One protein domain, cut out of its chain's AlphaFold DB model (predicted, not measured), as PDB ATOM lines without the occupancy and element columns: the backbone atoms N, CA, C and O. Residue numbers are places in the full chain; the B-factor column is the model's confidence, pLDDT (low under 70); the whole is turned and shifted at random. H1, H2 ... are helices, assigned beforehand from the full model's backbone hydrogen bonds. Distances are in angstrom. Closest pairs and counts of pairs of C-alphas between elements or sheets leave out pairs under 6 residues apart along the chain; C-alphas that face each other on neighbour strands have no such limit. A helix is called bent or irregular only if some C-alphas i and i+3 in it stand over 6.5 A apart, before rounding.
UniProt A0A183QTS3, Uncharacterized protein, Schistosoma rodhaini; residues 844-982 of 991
ATOM      1  N   ILE A 844     190.280 164.955 250.281       54.53
ATOM      2  CA  ILE A 844     189.958 163.575 250.702       54.53
ATOM      3  C   ILE A 844     189.021 163.583 251.907       54.53
ATOM      4  O   ILE A 844     188.079 162.802 251.961       54.53
ATOM      5  N   ARG A 845     189.239 164.495 252.856       54.28
ATOM      6  CA  ARG A 845     188.437 164.609 254.078       54.28
ATOM      7  C   ARG A 845     186.944 164.842 253.808       54.28
ATOM      8  O   ARG A 845     186.116 164.264 254.501       54.28
ATOM      9  N   GLU A 846     186.607 165.654 252.811       58.53
ATOM     10  CA  GLU A 846     185.219 165.981 252.457       58.53
ATOM     11  C   GLU A 846     184.668 164.954 251.456       58.53
ATOM     12  O   GLU A 846     183.613 164.367 251.694       58.53
ATOM     13  N   ASN A 847     185.450 164.595 250.433       57.03
ATOM     14  CA  ASN A 847     185.092 163.563 249.455       57.03
ATOM     15  C   ASN A 847     184.857 162.175 250.092       57.03
ATOM     16  O   ASN A 847     183.961 161.443 249.674       57.03
ATOM     17  N   CYS A 848     185.620 161.789 251.123       58.69
ATOM     18  CA  CYS A 848     185.377 160.550 251.864       58.69
ATOM     19  C   CYS A 848     184.111 160.628 252.717       58.69
ATOM     20  O   CYS A 848     183.382 159.641 252.768       58.69
ATOM     21  N   VAL A 849     183.824 161.768 253.355       63.47
ATOM     22  CA  VAL A 849     182.582 161.969 254.119       63.47
ATOM     23  C   VAL A 849     181.369 161.860 253.190       63.47
ATOM     24  O   VAL A 849     180.466 161.082 253.488       63.47
ATOM     25  N   ASP A 850     181.402 162.492 252.014       61.81
ATOM     26  CA  ASP A 850     180.376 162.335 250.974       61.81
ATOM     27  C   ASP A 850     180.249 160.879 250.489       61.81
ATOM     28  O   ASP A 850     179.139 160.351 250.381       61.81
ATOM     29  N   CYS A 851     181.359 160.173 250.250       62.72
ATOM     30  CA  CYS A 851     181.338 158.747 249.900       62.72
ATOM     31  C   CYS A 851     180.727 157.866 251.005       62.72
ATOM     32  O   CYS A 851     179.959 156.951 250.702       62.72
ATOM     33  N   ILE A 852     181.025 158.142 252.279       65.06
ATOM     34  CA  ILE A 852     180.470 157.425 253.439       65.06
ATOM     35  C   ILE A 852     178.970 157.714 253.578       65.06
ATOM     36  O   ILE A 852     178.189 156.782 253.764       65.06
ATOM     37  N   LEU A 853     178.545 158.972 253.427       67.62
ATOM     38  CA  LEU A 853     177.135 159.376 253.436       67.62
ATOM     39  C   LEU A 853     176.356 158.702 252.301       67.62
ATOM     40  O   LEU A 853     175.306 158.101 252.543       67.62
ATOM     41  N   ASN A 854     176.905 158.704 251.084       66.19
ATOM     42  CA  ASN A 854     176.331 157.997 249.942       66.19
ATOM     43  C   ASN A 854     176.216 156.485 250.226       66.19
ATOM     44  O   ASN A 854     175.134 155.917 250.067       66.19
ATOM     45  N   ALA A 855     177.265 155.836 250.742       63.66
ATOM     46  CA  ALA A 855     177.225 154.416 251.108       63.66
ATOM     47  C   ALA A 855     176.177 154.104 252.200       63.66
ATOM     48  O   ALA A 855     175.444 153.115 252.091       63.66
ATOM     49  N   LEU A 856     176.047 154.968 253.215       68.75
ATOM     50  CA  LEU A 856     175.030 154.859 254.266       68.75
ATOM     51  C   LEU A 856     173.603 154.963 253.705       68.75
ATOM     52  O   LEU A 856     172.726 154.237 254.173       68.75
ATOM     53  N   THR A 857     173.348 155.801 252.688       67.69
ATOM     54  CA  THR A 857     172.014 155.854 252.045       67.69
ATOM     55  C   THR A 857     171.655 154.581 251.273       67.69
ATOM     56  O   THR A 857     170.471 154.277 251.139       67.69
ATOM     57  N   ILE A 858     172.647 153.812 250.808       71.38
ATOM     58  CA  ILE A 858     172.436 152.554 250.075       71.38
ATOM     59  C   ILE A 858     172.217 151.386 251.052       71.38
ATOM     60  O   ILE A 858     171.207 150.688 250.964       71.38
ATOM     61  N   HIS A 859     173.136 151.172 252.003       71.94
ATOM     62  CA  HIS A 859     173.078 150.048 252.951       71.94
ATOM     63  C   HIS A 859     173.564 150.417 254.367       71.94
ATOM     64  O   HIS A 859     174.501 149.827 254.907       71.94
ATOM     65  N   ALA A 860     172.852 151.354 254.997       69.69
ATOM     66  CA  ALA A 860     172.996 151.777 256.392       69.69
ATOM     67  C   ALA A 860     173.580 150.731 257.380       69.69
ATOM     68  O   ALA A 860     174.682 150.965 257.874       69.69
ATOM     69  N   PRO A 861     172.933 149.578 257.667       69.44
ATOM     70  CA  PRO A 861     173.360 148.705 258.765       69.44
ATOM     71  C   PRO A 861     174.654 147.927 258.490       69.44
ATOM     72  O   PRO A 861     175.351 147.563 259.432       69.44
ATOM     73  N   THR A 862     175.013 147.637 257.235       72.88
ATOM     74  CA  THR A 862     176.303 146.983 256.942       72.88
ATOM     75  C   THR A 862     177.438 148.000 256.942       72.88
ATOM     76  O   THR A 862     178.498 147.712 257.498       72.88
ATOM     77  N   VAL A 863     177.202 149.200 256.403       71.44
ATOM     78  CA  VAL A 863     178.181 150.295 256.400       71.44
ATOM     79  C   VAL A 863     178.464 150.784 257.823       71.44
ATOM     80  O   VAL A 863     179.627 150.889 258.190       71.44
ATOM     81  N   GLU A 864     177.446 150.966 258.671       78.00
ATOM     82  CA  GLU A 864     177.605 151.241 260.110       78.00
ATOM     83  C   GLU A 864     178.467 150.185 260.815       78.00
ATOM     84  O   GLU A 864     179.381 150.511 261.582       78.00
ATOM     85  N   ASN A 865     178.179 148.900 260.577       77.75
ATOM     86  CA  ASN A 865     178.893 147.828 261.256       77.75
ATOM     87  C   ASN A 865     180.375 147.801 260.857       77.75
ATOM     88  O   ASN A 865     181.230 147.765 261.745       77.75
ATOM     89  N   VAL A 866     180.676 147.898 259.559       74.62
ATOM     90  CA  VAL A 866     182.049 147.945 259.033       74.62
ATOM     91  C   VAL A 866     182.778 149.220 259.466       74.62
ATOM     92  O   VAL A 866     183.894 149.133 259.964       74.62
ATOM     93  N   PHE A 867     182.156 150.393 259.346       76.38
ATOM     94  CA  PHE A 867     182.819 151.674 259.598       76.38
ATOM     95  C   PHE A 867     183.195 151.869 261.072       76.38
ATOM     96  O   PHE A 867     184.329 152.226 261.375       76.38
ATOM     97  N   VAL A 868     182.303 151.537 262.011       79.62
ATOM     98  CA  VAL A 868     182.621 151.560 263.454       79.62
ATOM     99  C   VAL A 868     183.669 150.492 263.813       79.62
ATOM    100  O   VAL A 868     184.496 150.709 264.695       79.62
ATOM    101  N   SER A 869     183.676 149.354 263.109       79.31
ATOM    102  CA  SER A 869     184.689 148.297 263.266       79.31
ATOM    103  C   SER A 869     186.075 148.722 262.770       79.31
ATOM    104  O   SER A 869     187.092 148.253 263.291       79.31
ATOM    105  N   GLU A 870     186.114 149.636 261.804       73.75
ATOM    106  CA  GLU A 870     187.331 150.249 261.292       73.75
ATOM    107  C   GLU A 870     187.779 151.437 262.159       73.75
ATOM    108  O   GLU A 870     188.960 151.525 262.481       73.75
ATOM    109  N   ILE A 871     186.859 152.264 262.674       76.75
ATOM    110  CA  ILE A 871     187.174 153.280 263.696       76.75
ATOM    111  C   ILE A 871     187.772 152.629 264.949       76.75
ATOM    112  O   ILE A 871     188.805 153.098 265.416       76.75
ATOM    113  N   ASP A 872     187.214 151.519 265.456       78.19
ATOM    114  CA  ASP A 872     187.852 150.754 266.544       78.19
ATOM    115  C   ASP A 872     189.295 150.363 266.187       78.19
ATOM    116  O   ASP A 872     190.207 150.535 266.994       78.19
ATOM    117  N   ARG A 873     189.524 149.875 264.959       74.44
ATOM    118  CA  ARG A 873     190.864 149.495 264.492       74.44
ATOM    119  C   ARG A 873     191.816 150.694 264.455       74.44
ATOM    120  O   ARG A 873     192.983 150.516 264.790       74.44
ATOM    121  N   VAL A 874     191.340 151.878 264.067       67.31
ATOM    122  CA  VAL A 874     192.155 153.093 263.906       67.31
ATOM    123  C   VAL A 874     192.440 153.804 265.230       67.31
ATOM    124  O   VAL A 874     193.587 154.176 265.470       67.31
ATOM    125  N   VAL A 875     191.465 153.908 266.144       72.12
ATOM    126  CA  VAL A 875     191.628 154.558 267.467       72.12
ATOM    127  C   VAL A 875     192.802 153.977 268.274       72.12
ATOM    128  O   VAL A 875     193.433 154.670 269.073       72.12
ATOM    129  N   GLN A 876     193.132 152.710 268.029       67.25
ATOM    130  CA  GLN A 876     194.180 151.947 268.713       67.25
ATOM    131  C   GLN A 876     195.608 152.225 268.213       67.25
ATOM    132  O   GLN A 876     196.560 151.762 268.838       67.25
ATOM    133  N   TRP A 877     195.782 152.937 267.092       54.81
ATOM    134  CA  TRP A 877     197.107 153.314 266.569       54.81
ATOM    135  C   TRP A 877     197.227 154.789 266.160       54.81
ATOM    136  O   TRP A 877     198.324 155.332 266.234       54.81
ATOM    137  N   ALA A 878     196.125 155.450 265.795       54.00
ATOM    138  CA  ALA A 878     196.072 156.882 265.475       54.00
ATOM    139  C   ALA A 878     195.603 157.765 266.652       54.00
ATOM    140  O   ALA A 878     195.497 158.981 266.509       54.00
ATOM    141  N   GLY A 879     195.293 157.174 267.811       65.69
ATOM    142  CA  GLY A 879     194.719 157.900 268.948       65.69
ATOM    143  C   GLY A 879     193.234 158.232 268.767       65.69
ATOM    144  O   GLY A 879     192.575 157.779 267.832       65.69
ATOM    145  N   THR A 880     192.671 159.013 269.690       74.12
ATOM    146  CA  THR A 880     191.244 159.379 269.637       74.12
ATOM    147  C   THR A 880     190.922 160.478 268.640       74.12
ATOM    148  O   THR A 880     189.766 160.629 268.260       74.12
ATOM    149  N   ASP A 881     191.909 161.263 268.233       70.88
ATOM    150  CA  ASP A 881     191.630 162.623 267.778       70.88
ATOM    151  C   ASP A 881     191.163 162.621 266.313       70.88
ATOM    152  O   ASP A 881     190.121 163.190 266.005       70.88
ATOM    153  N   PHE A 882     191.766 161.773 265.469       67.50
ATOM    154  CA  PHE A 882     191.252 161.418 264.136       67.50
ATOM    155  C   PHE A 882     189.784 160.943 264.148       67.50
ATOM    156  O   PHE A 882     188.987 161.303 263.280       67.50
ATOM    157  N   ALA A 883     189.402 160.132 265.141       71.19
ATOM    158  CA  ALA A 883     188.034 159.630 265.261       71.19
ATOM    159  C   ALA A 883     187.062 160.693 265.805       71.19
ATOM    160  O   ALA A 883     185.872 160.641 265.494       71.19
ATOM    161  N   ALA A 884     187.553 161.671 266.575       77.38
ATOM    162  CA  ALA A 884     186.782 162.838 266.989       77.38
ATOM    163  C   ALA A 884     186.560 163.796 265.807       77.38
ATOM    164  O   ALA A 884     185.440 164.260 265.610       77.38
ATOM    165  N   ASP A 885     187.570 164.012 264.965       72.38
ATOM    166  CA  ASP A 885     187.451 164.844 263.766       72.38
ATOM    167  C   ASP A 885     186.473 164.239 262.754       72.38
ATOM    168  O   ASP A 885     185.536 164.919 262.335       72.38
ATOM    169  N   ILE A 886     186.592 162.943 262.431       71.44
ATOM    170  CA  ILE A 886     185.621 162.235 261.574       71.44
ATOM    171  C   ILE A 886     184.196 162.338 262.129       71.44
ATOM    172  O   ILE A 886     183.253 162.581 261.374       71.44
ATOM    173  N   ARG A 887     184.027 162.181 263.446       76.31
ATOM    174  CA  ARG A 887     182.732 162.329 264.123       76.31
ATOM    175  C   ARG A 887     182.167 163.744 263.954       76.31
ATOM    176  O   ARG A 887     180.977 163.877 263.678       76.31
ATOM    177  N   ASN A 888     182.996 164.772 264.113       78.50
ATOM    178  CA  ASN A 888     182.590 166.172 263.991       78.50
ATOM    179  C   ASN A 888     182.204 166.511 262.543       78.50
ATOM    180  O   ASN A 888     181.114 167.024 262.318       78.50
ATOM    181  N   LEU A 889     183.024 166.122 261.562       72.38
ATOM    182  CA  LEU A 889     182.760 166.314 260.129       72.38
ATOM    183  C   LEU A 889     181.452 165.641 259.687       72.38
ATOM    184  O   LEU A 889     180.620 166.263 259.027       72.38
ATOM    185  N   LEU A 890     181.234 164.386 260.097       71.75
ATOM    186  CA  LEU A 890     179.977 163.680 259.836       71.75
ATOM    187  C   LEU A 890     178.792 164.379 260.516       71.75
ATOM    188  O   LEU A 890     177.732 164.501 259.907       71.75
ATOM    189  N   GLN A 891     178.947 164.869 261.751       75.12
ATOM    190  CA  GLN A 891     177.876 165.572 262.461       75.12
ATOM    191  C   GLN A 891     177.551 166.950 261.850       75.12
ATOM    192  O   GLN A 891     176.377 167.335 261.827       75.12
ATOM    193  N   ASP A 892     178.535 167.647 261.284       72.81
ATOM    194  CA  ASP A 892     178.326 168.882 260.526       72.81
ATOM    195  C   ASP A 892     177.585 168.620 259.204       72.81
ATOM    196  O   ASP A 892     176.614 169.318 258.907       72.81
ATOM    197  N   GLU A 893     177.937 167.580 258.440       67.06
ATOM    198  CA  GLU A 893     177.194 167.227 257.214       67.06
ATOM    199  C   GLU A 893     175.792 166.656 257.495       67.06
ATOM    200  O   GLU A 893     174.832 166.993 256.794       67.06
ATOM    201  N   PHE A 894     175.604 165.891 258.578       68.94
ATOM    202  CA  PHE A 894     174.261 165.524 259.050       68.94
ATOM    203  C   PHE A 894     173.427 166.759 259.440       68.94
ATOM    204  O   PHE A 894     172.204 166.757 259.274       68.94
ATOM    205  N   SER A 895     174.069 167.833 259.913       66.25
ATOM    206  CA  SER A 895     173.405 169.105 260.222       66.25
ATOM    207  C   SER A 895     173.050 169.900 258.955       66.25
ATOM    208  O   SER A 895     171.966 170.489 258.884       66.25
ATOM    209  N   LYS A 896     173.887 169.858 257.908       66.00
ATOM    210  CA  LYS A 896     173.694 170.513 256.593       66.00
ATOM    211  C   LYS A 896     172.694 169.781 255.667       66.00
ATOM    212  O   LYS A 896     172.900 169.711 254.460       66.00
ATOM    213  N   LYS A 897     171.589 169.253 256.221       55.28
ATOM    214  CA  LYS A 897     170.418 168.621 255.549       55.28
ATOM    215  C   LYS A 897     170.531 168.386 254.024       55.28
ATOM    216  O   LYS A 897     169.896 169.088 253.234       55.28
ATOM    217  N   ARG A 898     171.243 167.327 253.618       52.69
ATOM    218  CA  ARG A 898     171.244 166.816 252.227       52.69
ATOM    219  C   ARG A 898     170.818 165.352 252.059       52.69
ATOM    220  O   ARG A 898     170.500 164.961 250.941       52.69
ATOM    221  N   TYR A 899     170.738 164.563 253.135       54.38
ATOM    222  CA  TYR A 899     170.573 163.103 253.052       54.38
ATOM    223  C   TYR A 899     169.333 162.584 253.812       54.38
ATOM    224  O   TYR A 899     169.106 162.993 254.952       54.38
ATOM    225  N   PRO A 900     168.536 161.659 253.235       56.97
ATOM    226  CA  PRO A 900     167.301 161.137 253.835       56.97
ATOM    227  C   PRO A 900     167.554 159.968 254.812       56.97
ATOM    228  O   PRO A 900     166.860 158.952 254.778       56.97
ATOM    229  N   LEU A 901     168.574 160.080 255.668       60.66
ATOM    230  CA  LEU A 901     168.951 159.024 256.616       60.66
ATOM    231  C   LEU A 901     168.048 159.021 257.870       60.66
ATOM    232  O   LEU A 901     167.672 160.093 258.351       60.66
ATOM    233  N   PRO A 902     167.695 157.848 258.440       62.72
ATOM    234  CA  PRO A 902     166.840 157.787 259.624       62.72
ATOM    235  C   PRO A 902     167.495 158.438 260.861       62.72
ATOM    236  O   PRO A 902     168.595 158.030 261.242       62.72
ATOM    237  N   PRO A 903     166.807 159.348 261.580       61.06
ATOM    238  CA  PRO A 903     167.309 159.928 262.828       61.06
ATOM    239  C   PRO A 903     167.801 158.937 263.907       61.06
ATOM    240  O   PRO A 903     168.806 159.251 264.545       61.06
ATOM    241  N   PRO A 904     167.174 157.759 264.154       63.84
ATOM    242  CA  PRO A 904     167.718 156.812 265.131       63.84
ATOM    243  C   PRO A 904     169.073 156.237 264.701       63.84
ATOM    244  O   PRO A 904     169.969 156.167 265.534       63.84
ATOM    245  N   LEU A 905     169.263 155.929 263.411       66.38
ATOM    246  CA  LEU A 905     170.524 155.399 262.882       66.38
ATOM    247  C   LEU A 905     171.680 156.378 263.126       66.38
ATOM    248  O   LEU A 905     172.721 155.982 263.635       66.38
ATOM    249  N   ILE A 906     171.475 157.663 262.815       66.75
ATOM    250  CA  ILE A 906     172.481 158.715 263.037       66.75
ATOM    251  C   ILE A 906     172.839 158.792 264.529       66.75
ATOM    252  O   ILE A 906     174.013 158.774 264.889       66.75
ATOM    253  N   ASN A 907     171.833 158.797 265.410       69.00
ATOM    254  CA  ASN A 907     172.048 158.840 266.855       69.00
ATOM    255  C   ASN A 907     172.778 157.599 267.396       69.00
ATOM    256  O   ASN A 907     173.627 157.734 268.274       69.00
ATOM    257  N   ASP A 908     172.452 156.398 266.921       73.50
ATOM    258  CA  ASP A 908     173.052 155.150 267.411       73.50
ATOM    259  C   ASP A 908     174.474 154.941 266.862       73.50
ATOM    260  O   ASP A 908     175.360 154.495 267.599       73.50
ATOM    261  N   PHE A 909     174.735 155.374 265.627       74.06
ATOM    262  CA  PHE A 909     176.068 155.479 265.034       74.06
ATOM    263  C   PHE A 909     176.955 156.466 265.816       74.06
ATOM    264  O   PHE A 909     178.052 156.099 266.245       74.06
ATOM    265  N   SER A 910     176.465 157.683 266.102       75.50
ATOM    266  CA  SER A 910     177.192 158.670 266.916       75.50
ATOM    267  C   SER A 910     177.502 158.150 268.323       75.50
ATOM    268  O   SER A 910     178.654 158.224 268.739       75.50
ATOM    269  N   LYS A 911     176.534 157.530 269.023       81.38
ATOM    270  CA  LYS A 911     176.757 156.916 270.352       81.38
ATOM    271  C   LYS A 911     177.861 155.858 270.343       81.38
ATOM    272  O   LYS A 911     178.602 155.742 271.318       81.38
ATOM    273  N   GLN A 912     177.961 155.057 269.280       83.88
ATOM    274  CA  GLN A 912     179.002 154.030 269.168       83.88
ATOM    275  C   GLN A 912     180.393 154.651 269.000       83.88
ATOM    276  O   GLN A 912     181.332 154.183 269.642       83.88
ATOM    277  N   ILE A 913     180.519 155.729 268.221       81.44
ATOM    278  CA  ILE A 913     181.782 156.470 268.094       81.44
ATOM    279  C   ILE A 913     182.111 157.214 269.400       81.44
ATOM    280  O   ILE A 913     183.241 157.128 269.868       81.44
ATOM    281  N   ASP A 914     181.135 157.848 270.058       82.44
ATOM    282  CA  ASP A 914     181.309 158.482 271.377       82.44
ATOM    283  C   ASP A 914     181.815 157.495 272.443       82.44
ATOM    284  O   ASP A 914     182.704 157.821 273.233       82.44
ATOM    285  N   CYS A 915     181.302 156.262 272.447       84.50
ATOM    286  CA  CYS A 915     181.752 155.217 273.364       84.50
ATOM    287  C   CYS A 915     183.197 154.765 273.067       84.50
ATOM    288  O   CYS A 915     184.008 154.648 273.990       84.50
ATOM    289  N   LEU A 916     183.548 154.585 271.786       83.50
ATOM    290  CA  LEU A 916     184.925 154.294 271.361       83.50
ATOM    291  C   LEU A 916     185.892 155.431 271.713       83.50
ATOM    292  O   LEU A 916     187.003 155.159 272.156       83.50
ATOM    293  N   LEU A 917     185.478 156.692 271.583       81.81
ATOM    294  CA  LEU A 917     186.284 157.856 271.961       81.81
ATOM    295  C   LEU A 917     186.486 157.956 273.475       81.81
ATOM    296  O   LEU A 917     187.598 158.225 273.930       81.81
ATOM    297  N   HIS A 918     185.435 157.712 274.261       83.38
ATOM    298  CA  HIS A 918     185.511 157.760 275.719       83.38
ATOM    299  C   HIS A 918     186.466 156.693 276.275       83.38
ATOM    300  O   HIS A 918     187.320 157.003 277.104       83.38
ATOM    301  N   TYR A 919     186.365 155.450 275.793       81.69
ATOM    302  CA  TYR A 919     187.215 154.353 276.262       81.69
ATOM    303  C   TYR A 919     188.566 154.250 275.532       81.69
ATOM    304  O   TYR A 919     189.527 153.753 276.119       81.69
ATOM    305  N   GLY A 920     188.701 154.790 274.317       75.19
ATOM    306  CA  GLY A 920     189.946 154.810 273.537       75.19
ATOM    307  C   GLY A 920     191.114 155.485 274.260       75.19
ATOM    308  O   GLY A 920     192.231 154.969 274.243       75.19
ATOM    309  N   LYS A 921     190.840 156.561 275.013       71.62
ATOM    310  CA  LYS A 921     191.840 157.241 275.864       71.62
ATOM    311  C   LYS A 921     192.409 156.347 276.974       71.62
ATOM    312  O   LYS A 921     193.493 156.622 277.478       71.62
ATOM    313  N   PHE A 922     191.702 155.276 277.339       74.50
ATOM    314  CA  PHE A 922     192.131 154.294 278.338       74.50
ATOM    315  C   PHE A 922     192.721 153.020 277.720       74.50
ATOM    316  O   PHE A 922     193.550 152.386 278.366       74.50
ATOM    317  N   ILE A 923     192.357 152.673 276.477       71.00
ATOM    318  CA  ILE A 923     192.992 151.583 275.711       71.00
ATOM    319  C   ILE A 923     194.459 151.919 275.417       71.00
ATOM    320  O   ILE A 923     195.335 151.081 275.599       71.00
ATOM    321  N   ASN A 924     194.741 153.165 275.028       62.78
ATOM    322  CA  ASN A 924     196.092 153.605 274.665       62.78
ATOM    323  C   ASN A 924     196.938 154.041 275.884       62.78
ATOM    324  O   ASN A 924     197.999 154.644 275.726       62.78
ATOM    325  N   HIS A 925     196.474 153.779 277.112       64.94
ATOM    326  CA  HIS A 925     197.125 154.213 278.351       64.94
ATOM    327  C   HIS A 925     198.021 153.101 278.930       64.94
ATOM    328  O   HIS A 925     197.582 151.956 279.005       64.94
ATOM    329  N   PRO A 926     199.213 153.397 279.490       56.47
ATOM    330  CA  PRO A 926     200.103 152.392 280.100       56.47
ATOM    331  C   PRO A 926     199.572 151.726 281.395       56.47
ATOM    332  O   PRO A 926     200.337 151.102 282.127       56.47
ATOM    333  N   SER A 927     198.276 151.852 281.714       74.12
ATOM    334  CA  SER A 927     197.657 151.232 282.894       74.12
ATOM    335  C   SER A 927     196.856 150.004 282.474       74.12
ATOM    336  O   SER A 927     195.750 150.112 281.950       74.12
ATOM    337  N   GLN A 928     197.406 148.833 282.775       70.19
ATOM    338  CA  GLN A 928     196.848 147.516 282.447       70.19
ATOM    339  C   GLN A 928     195.432 147.324 283.026       70.19
ATOM    340  O   GLN A 928     194.564 146.721 282.399       70.19
ATOM    341  N   MET A 929     195.178 147.899 284.208       76.44
ATOM    342  CA  MET A 929     193.860 147.903 284.848       76.44
ATOM    343  C   MET A 929     192.855 148.786 284.091       76.44
ATOM    344  O   MET A 929     191.684 148.429 283.983       76.44
ATOM    345  N   ASN A 930     193.308 149.915 283.532       78.88
ATOM    346  CA  ASN A 930     192.459 150.811 282.744       78.88
ATOM    347  C   ASN A 930     192.105 150.170 281.393       78.88
ATOM    348  O   ASN A 930     190.956 150.263 280.975       78.88
ATOM    349  N   GLU A 931     193.052 149.472 280.755       80.31
ATOM    350  CA  GLU A 931     192.826 148.725 279.509       80.31
ATOM    351  C   GLU A 931     191.799 147.590 279.714       80.31
ATOM    352  O   GLU A 931     190.820 147.485 278.971       80.31
ATOM    353  N   MET A 932     191.950 146.788 280.780       83.50
ATOM    354  CA  MET A 932     190.971 145.752 281.143       83.50
ATOM    355  C   MET A 932     189.585 146.335 281.450       83.50
ATOM    356  O   MET A 932     188.580 145.805 280.975       83.50
ATOM    357  N   LEU A 933     189.507 147.436 282.208       84.94
ATOM    358  CA  LEU A 933     188.244 148.133 282.481       84.94
ATOM    359  C   LEU A 933     187.603 148.681 281.199       84.94
ATOM    360  O   LEU A 933     186.394 148.527 281.016       84.94
ATOM    361  N   ALA A 934     188.393 149.265 280.294       84.94
ATOM    362  CA  ALA A 934     187.924 149.779 279.012       84.94
ATOM    363  C   ALA A 934     187.320 148.663 278.145       84.94
ATOM    364  O   ALA A 934     186.177 148.789 277.709       84.94
ATOM    365  N   PHE A 935     188.018 147.537 277.961       87.25
ATOM    366  CA  PHE A 935     187.484 146.399 277.202       87.25
ATOM    367  C   PHE A 935     186.262 145.752 277.876       87.25
ATOM    368  O   PHE A 935     185.309 145.397 277.184       87.25
ATOM    369  N   CYS A 936     186.226 145.654 279.210       85.81
ATOM    370  CA  CYS A 936     185.046 145.177 279.943       85.81
ATOM    371  C   CYS A 936     183.822 146.092 279.776       85.81
ATOM    372  O   CYS A 936     182.699 145.599 279.650       85.81
ATOM    373  N   ASN A 937     184.016 147.412 279.760       87.75
ATOM    374  CA  ASN A 937     182.927 148.376 279.597       87.75
ATOM    375  C   ASN A 937     182.459 148.480 278.138       87.75
ATOM    376  O   ASN A 937     181.254 148.470 277.890       87.75
ATOM    377  N   LEU A 938     183.385 148.475 277.171       87.81
ATOM    378  CA  LEU A 938     183.063 148.394 275.743       87.81
ATOM    379  C   LEU A 938     182.304 147.106 275.413       87.81
ATOM    380  O   LEU A 938     181.288 147.168 274.725       87.81
ATOM    381  N   ARG A 939     182.713 145.952 275.963       88.31
ATOM    382  CA  ARG A 939     181.957 144.696 275.825       88.31
ATOM    383  C   ARG A 939     180.508 144.872 276.288       88.31
ATOM    384  O   ARG A 939     179.608 144.601 275.504       88.31
ATOM    385  N   LYS A 940     180.282 145.373 277.511       86.38
ATOM    386  CA  LYS A 940     178.932 145.602 278.068       86.38
ATOM    387  C   LYS A 940     178.089 146.565 277.224       86.38
ATOM    388  O   LYS A 940     176.881 146.386 277.115       86.38
ATOM    389  N   PHE A 941     178.716 147.573 276.619       88.88
ATOM    390  CA  PHE A 941     178.055 148.497 275.699       88.88
ATOM    391  C   PHE A 941     177.641 147.811 274.386       88.88
ATOM    392  O   PHE A 941     176.491 147.909 273.973       88.88
ATOM    393  N   TYR A 942     178.528 147.049 273.745       86.56
ATOM    394  CA  TYR A 942     178.154 146.309 272.533       86.56
ATOM    395  C   TYR A 942     177.190 145.146 272.808       86.56
ATOM    396  O   TYR A 942     176.418 144.771 271.931       86.56
ATOM    397  N   GLU A 943     177.174 144.626 274.033       84.75
ATOM    398  CA  GLU A 943     176.203 143.655 274.539       84.75
ATOM    399  C   GLU A 943     174.801 144.266 274.687       84.75
ATOM    400  O   GLU A 943     173.833 143.639 274.259       84.75
ATOM    401  N   SER A 944     174.673 145.523 275.139       84.69
ATOM    402  CA  SER A 944     173.378 146.230 275.138       84.69
ATOM    403  C   SER A 944     172.875 146.600 273.733       84.69
ATOM    404  O   SER A 944     171.668 146.739 273.539       84.69
ATOM    405  N   ILE A 945     173.774 146.685 272.746       81.56
ATOM    406  CA  ILE A 945     173.464 146.886 271.315       81.56
ATOM    407  C   ILE A 945     173.335 145.534 270.562       81.56
ATOM    408  O   ILE A 945     172.971 145.501 269.389       81.56
ATOM    409  N   ASN A 946     173.573 144.390 271.224       80.62
ATOM    410  CA  ASN A 946     173.562 143.034 270.637       80.62
ATOM    411  C   ASN A 946     174.539 142.858 269.442       80.62
ATOM    412  O   ASN A 946     174.312 142.063 268.524       80.62
ATOM    413  N   ARG A 947     175.655 143.599 269.440       82.56
ATOM    414  CA  ARG A 947     176.607 143.696 268.322       82.56
ATOM    415  C   ARG A 947     177.742 142.664 268.444       82.56
ATOM    416  O   ARG A 947     178.831 142.936 268.953       82.56
ATOM    417  N   LYS A 948     177.440 141.425 268.040       81.81
ATOM    418  CA  LYS A 948     178.228 140.211 268.356       81.81
ATOM    419  C   LYS A 948     179.681 140.200 267.871       81.81
ATOM    420  O   LYS A 948     180.531 139.611 268.534       81.81
ATOM    421  N   ASP A 949     179.977 140.847 266.748       80.38
ATOM    422  CA  ASP A 949     181.334 141.011 266.211       80.38
ATOM    423  C   ASP A 949     182.244 141.770 267.190       80.38
ATOM    424  O   ASP A 949     183.368 141.338 267.454       80.38
ATOM    425  N   MET A 950     181.738 142.853 267.787       83.12
ATOM    426  CA  MET A 950     182.467 143.635 268.783       83.12
ATOM    427  C   MET A 950     182.580 142.895 270.113       83.12
ATOM    428  O   MET A 950     183.668 142.847 270.683       83.12
ATOM    429  N   ILE A 951     181.502 142.257 270.581       85.88
ATOM    430  CA  ILE A 951     181.517 141.449 271.815       85.88
ATOM    431  C   ILE A 951     182.632 140.392 271.740       85.88
ATOM    432  O   ILE A 951     183.480 140.324 272.633       85.88
ATOM    433  N   LEU A 952     182.701 139.632 270.640       85.00
ATOM    434  CA  LEU A 952     183.768 138.656 270.400       85.00
ATOM    435  C   LEU A 952     185.150 139.318 270.254       85.00
ATOM    436  O   LEU A 952     186.117 138.826 270.836       85.00
ATOM    437  N   ARG A 953     185.266 140.445 269.531       84.81
ATOM    438  CA  ARG A 953     186.537 141.180 269.377       84.81
ATOM    439  C   ARG A 953     187.123 141.595 270.731       84.81
ATOM    440  O   ARG A 953     188.322 141.399 270.938       84.81
ATOM    441  N   TYR A 954     186.318 142.133 271.648       88.50
ATOM    442  CA  TYR A 954     186.795 142.524 272.979       88.50
ATOM    443  C   TYR A 954     187.031 141.330 273.900       88.50
ATOM    444  O   TYR A 954     188.042 141.322 274.595       88.50
ATOM    445  N   LEU A 955     186.201 140.282 273.856       88.50
ATOM    446  CA  LEU A 955     186.460 139.047 274.609       88.50
ATOM    447  C   LEU A 955     187.806 138.403 274.220       88.50
ATOM    448  O   LEU A 955     188.598 138.064 275.097       88.50
ATOM    449  N   TYR A 956     188.130 138.306 272.925       87.75
ATOM    450  CA  TYR A 956     189.431 137.783 272.477       87.75
ATOM    451  C   TYR A 956     190.624 138.693 272.820       87.75
ATOM    452  O   TYR A 956     191.754 138.207 272.900       87.75
ATOM    453  N   ARG A 957     190.413 139.998 273.034       85.50
ATOM    454  CA  ARG A 957     191.441 140.907 273.578       85.50
ATOM    455  C   ARG A 957     191.616 140.697 275.080       85.50
ATOM    456  O   ARG A 957     192.746 140.573 275.543       85.50
ATOM    457  N   LEU A 958     190.512 140.562 275.809       88.00
ATOM    458  CA  LEU A 958     190.501 140.284 277.241       88.00
ATOM    459  C   LEU A 958     191.191 138.940 277.556       88.00
ATOM    460  O   LEU A 958     192.002 138.883 278.474       88.00
ATOM    461  N   ASP A 959     190.990 137.897 276.734       87.44
ATOM    462  CA  ASP A 959     191.731 136.626 276.838       87.44
ATOM    463  C   ASP A 959     193.246 136.829 276.700       87.44
ATOM    464  O   ASP A 959     194.016 136.273 277.482       87.44
ATOM    465  N   ARG A 960     193.687 137.657 275.740       83.69
ATOM    466  CA  ARG A 960     195.111 137.957 275.528       83.69
ATOM    467  C   ARG A 960     195.718 138.716 276.705       83.69
ATOM    468  O   ARG A 960     196.823 138.366 277.114       83.69
ATOM    469  N   LEU A 961     195.010 139.692 277.280       83.75
ATOM    470  CA  LEU A 961     195.464 140.384 278.491       83.75
ATOM    471  C   LEU A 961     195.505 139.430 279.691       83.75
ATOM    472  O   LEU A 961     196.532 139.320 280.358       83.75
ATOM    473  N   HIS A 962     194.438 138.668 279.940       86.25
ATOM    474  CA  HIS A 962     194.405 137.690 281.029       86.25
ATOM    475  C   HIS A 962     195.466 136.588 280.866       86.25
ATOM    476  O   HIS A 962     196.006 136.107 281.864       86.25
ATOM    477  N   ALA A 963     195.825 136.216 279.634       84.38
ATOM    478  CA  ALA A 963     196.945 135.325 279.345       84.38
ATOM    479  C   ALA A 963     198.307 135.977 279.638       84.38
ATOM    480  O   ALA A 963     199.150 135.336 280.265       84.38
ATOM    481  N   ALA A 964     198.518 137.232 279.222       80.50
ATOM    482  CA  ALA A 964     199.763 137.971 279.443       80.50
ATOM    483  C   ALA A 964     200.046 138.218 280.935       80.50
ATOM    484  O   ALA A 964     201.178 138.046 281.380       80.50
ATOM    485  N   TYR A 965     199.012 138.549 281.714       78.06
ATOM    486  CA  TYR A 965     199.120 138.841 283.150       78.06
ATOM    487  C   TYR A 965     198.818 137.635 284.056       78.06
ATOM    488  O   TYR A 965     198.829 137.749 285.278       78.06
ATOM    489  N   SER A 966     198.612 136.446 283.479       79.94
ATOM    490  CA  SER A 966     198.369 135.174 284.181       79.94
ATOM    491  C   SER A 966     197.096 135.093 285.054       79.94
ATOM    492  O   SER A 966     196.983 134.201 285.899       79.94
ATOM    493  N   ASN A 967     196.096 135.944 284.795       85.12
ATOM    494  CA  ASN A 967     194.801 135.991 285.492       85.12
ATOM    495  C   ASN A 967     193.902 134.792 285.118       85.12
ATOM    496  O   ASN A 967     192.930 134.923 284.376       85.12
ATOM    497  N   LYS A 968     194.239 133.592 285.609       82.75
ATOM    498  CA  LYS A 968     193.608 132.321 285.198       82.75
ATOM    499  C   LYS A 968     192.095 132.237 285.452       82.75
ATOM    500  O   LYS A 968     191.420 131.580 284.665       82.75
ATOM    501  N   THR A 969     191.569 132.870 286.504       86.50
ATOM    502  CA  THR A 969     190.124 132.877 286.823       86.50
ATOM    503  C   THR A 969     189.340 133.686 285.799       86.50
ATOM    504  O   THR A 969     188.496 133.138 285.097       86.50
ATOM    505  N   GLU A 970     189.706 134.957 285.626       84.81
ATOM    506  CA  GLU A 970     189.065 135.863 284.670       84.81
ATOM    507  C   GLU A 970     189.242 135.373 283.233       84.81
ATOM    508  O   GLU A 970     188.336 135.511 282.412       84.81
ATOM    509  N   ARG A 971     190.369 134.716 282.928       86.81
ATOM    510  CA  ARG A 971     190.563 134.015 281.656       86.81
ATOM    511  C   ARG A 971     189.551 132.886 281.451       86.81
ATOM    512  O   ARG A 971     189.021 132.755 280.353       86.81
ATOM    513  N   GLY A 972     189.275 132.096 282.490       86.31
ATOM    514  CA  GLY A 972     188.258 131.044 282.472       86.31
ATOM    515  C   GLY A 972     186.880 131.602 282.122       86.31
ATOM    516  O   GLY A 972     186.310 131.198 281.112       86.31
ATOM    517  N   TYR A 973     186.418 132.607 282.871       86.56
ATOM    518  CA  TYR A 973     185.154 133.295 282.587       86.56
ATOM    519  C   TYR A 973     185.136 133.929 281.186       86.56
ATOM    520  O   TYR A 973     184.144 133.829 280.471       86.56
ATOM    521  N   THR A 974     186.246 134.527 280.737       87.56
ATOM    522  CA  THR A 974     186.354 135.090 279.378       87.56
ATOM    523  C   THR A 974     186.137 134.018 278.302       87.56
ATOM    524  O   THR A 974     185.433 134.266 277.326       87.56
ATOM    525  N   LEU A 975     186.717 132.826 278.470       86.31
ATOM    526  CA  LEU A 975     186.580 131.712 277.525       86.31
ATOM    527  C   LEU A 975     185.185 131.066 277.573       86.31
ATOM    528  O   LEU A 975     184.666 130.675 276.528       86.31
ATOM    529  N   GLU A 976     184.558 131.013 278.748       88.19
ATOM    530  CA  GLU A 976     183.160 130.605 278.931       88.19
ATOM    531  C   GLU A 976     182.217 131.532 278.141       88.19
ATOM    532  O   GLU A 976     181.498 131.066 277.257       88.19
ATOM    533  N   LEU A 977     182.343 132.850 278.325       86.19
ATOM    534  CA  LEU A 977     181.595 133.886 277.595       86.19
ATOM    535  C   LEU A 977     181.848 133.872 276.073       86.19
ATOM    536  O   LEU A 977     180.953 134.178 275.279       86.19
ATOM    537  N   ILE A 978     183.058 133.506 275.633       85.12
ATOM    538  CA  ILE A 978     183.339 133.252 274.211       85.12
ATOM    539  C   ILE A 978     182.534 132.037 273.731       85.12
ATOM    540  O   ILE A 978     181.934 132.099 272.660       85.12
ATOM    541  N   SER A 979     182.478 130.954 274.512       82.81
ATOM    542  CA  SER A 979     181.771 129.725 274.131       82.81
ATOM    543  C   SER A 979     180.250 129.899 274.022       82.81
ATOM    544  O   SER A 979     179.655 129.378 273.079       82.81
ATOM    545  N   GLU A 980     179.626 130.707 274.889       82.00
ATOM    546  CA  GLU A 980     178.185 131.012 274.837       82.00
ATOM    547  C   GLU A 980     177.762 131.642 273.497       82.00
ATOM    548  O   GLU A 980     176.690 131.346 272.957       82.00
ATOM    549  N   ASN A 981     178.641 132.465 272.914       76.00
ATOM    550  CA  ASN A 981     178.422 133.105 271.617       76.00
ATOM    551  C   ASN A 981     178.472 132.116 270.429       76.00
ATOM    552  O   ASN A 981     177.943 132.431 269.360       76.00
ATOM    553  N   TYR A 982     179.035 130.915 270.607       73.25
ATOM    554  CA  TYR A 982     179.113 129.851 269.597       73.25
ATOM    555  C   TYR A 982     178.039 128.770 269.810       73.25
ATOM    556  O   TYR A 982     178.330 127.584 269.967       73.25
TER     557      TYR A 982
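What this domain is: This is residues 844 to 982 of the 991 residues of an uncharacterized protein of Schistosoma rodhaini (UniProt A0A183QTS3). Helices run back and forth in an elongated, compact zigzag: H3, H4, H5 and H6 follow one another as helical hairpins, while H1b and H2 pack on H3 at one end, where H1a folds back from H1b. The 139 printed residues hold six named helices, H1 to H6, and no named strand, class all helix. The radius of gyration of the C-alphas is 16.5 A, and the spans are 53 by 32 by 20 A.

Where its parts are: H1, residues 844 to 878, was assigned as one helix by its hydrogen bonds but is bent, with C-alphas 858 and 861 9.5 A apart. Its arms are H1a, residues 844 to 858, 20.7 A, from C-alpha 844 at (189.958, 163.575, 250.702), and H1b, residues 861 to 878, 25.1 A. Then come H2, residues 881 to 895, 20.8 A; H3, 903 to 923, 29.9 A, neither bent nor irregular, but only just, with C-alphas 918 and 921 6.4 A apart; H4, 928 to 944, 24.6 A; H5, 948 to 964, 24.3 A; and H6, 968 to 980, 18.6 A, ending at C-alpha 980 (178.185, 131.012, 274.837).

How they stand to each other: H1a and H1b only just touch, with 3 pairs of C-alphas within 8 A, only at the corner; the closest C-alphas, of Leu 856 and Val 863, are 5.9 A apart. H1b, H2 and H3 form an up-and-down bundle, each running against the one before. H3, the hub, touches H1b (Val 875 to Gly 920, closest C-alphas, 6.3 A), H2 and H4. H4 and H5 are a hairpin at a shallow tilt of 21 degrees, opposite ways, the closest C-alphas, of Arg 939 and Ile 951, 5.2 A apart. H5 and H6 are another, the closest C-alphas, of His 962 and Arg 971, 5.4 A apart. H3 and H6 are apart. Every O i to N i+4 pair is within hydrogen-bond range in H2, H4, H5 and H6; H1a has 10 of 11, H1b 12 of 14, H3 15 of 17.

The domain as a whole: The C-alphas of Arg 898 and Lys 968, the two farthest apart, are 52.7 A apart. The printed part has no cut and no long link. Its mean pLDDT is 75.4; 40 residues are under 70, among them 844 to 857 and 893 to 907.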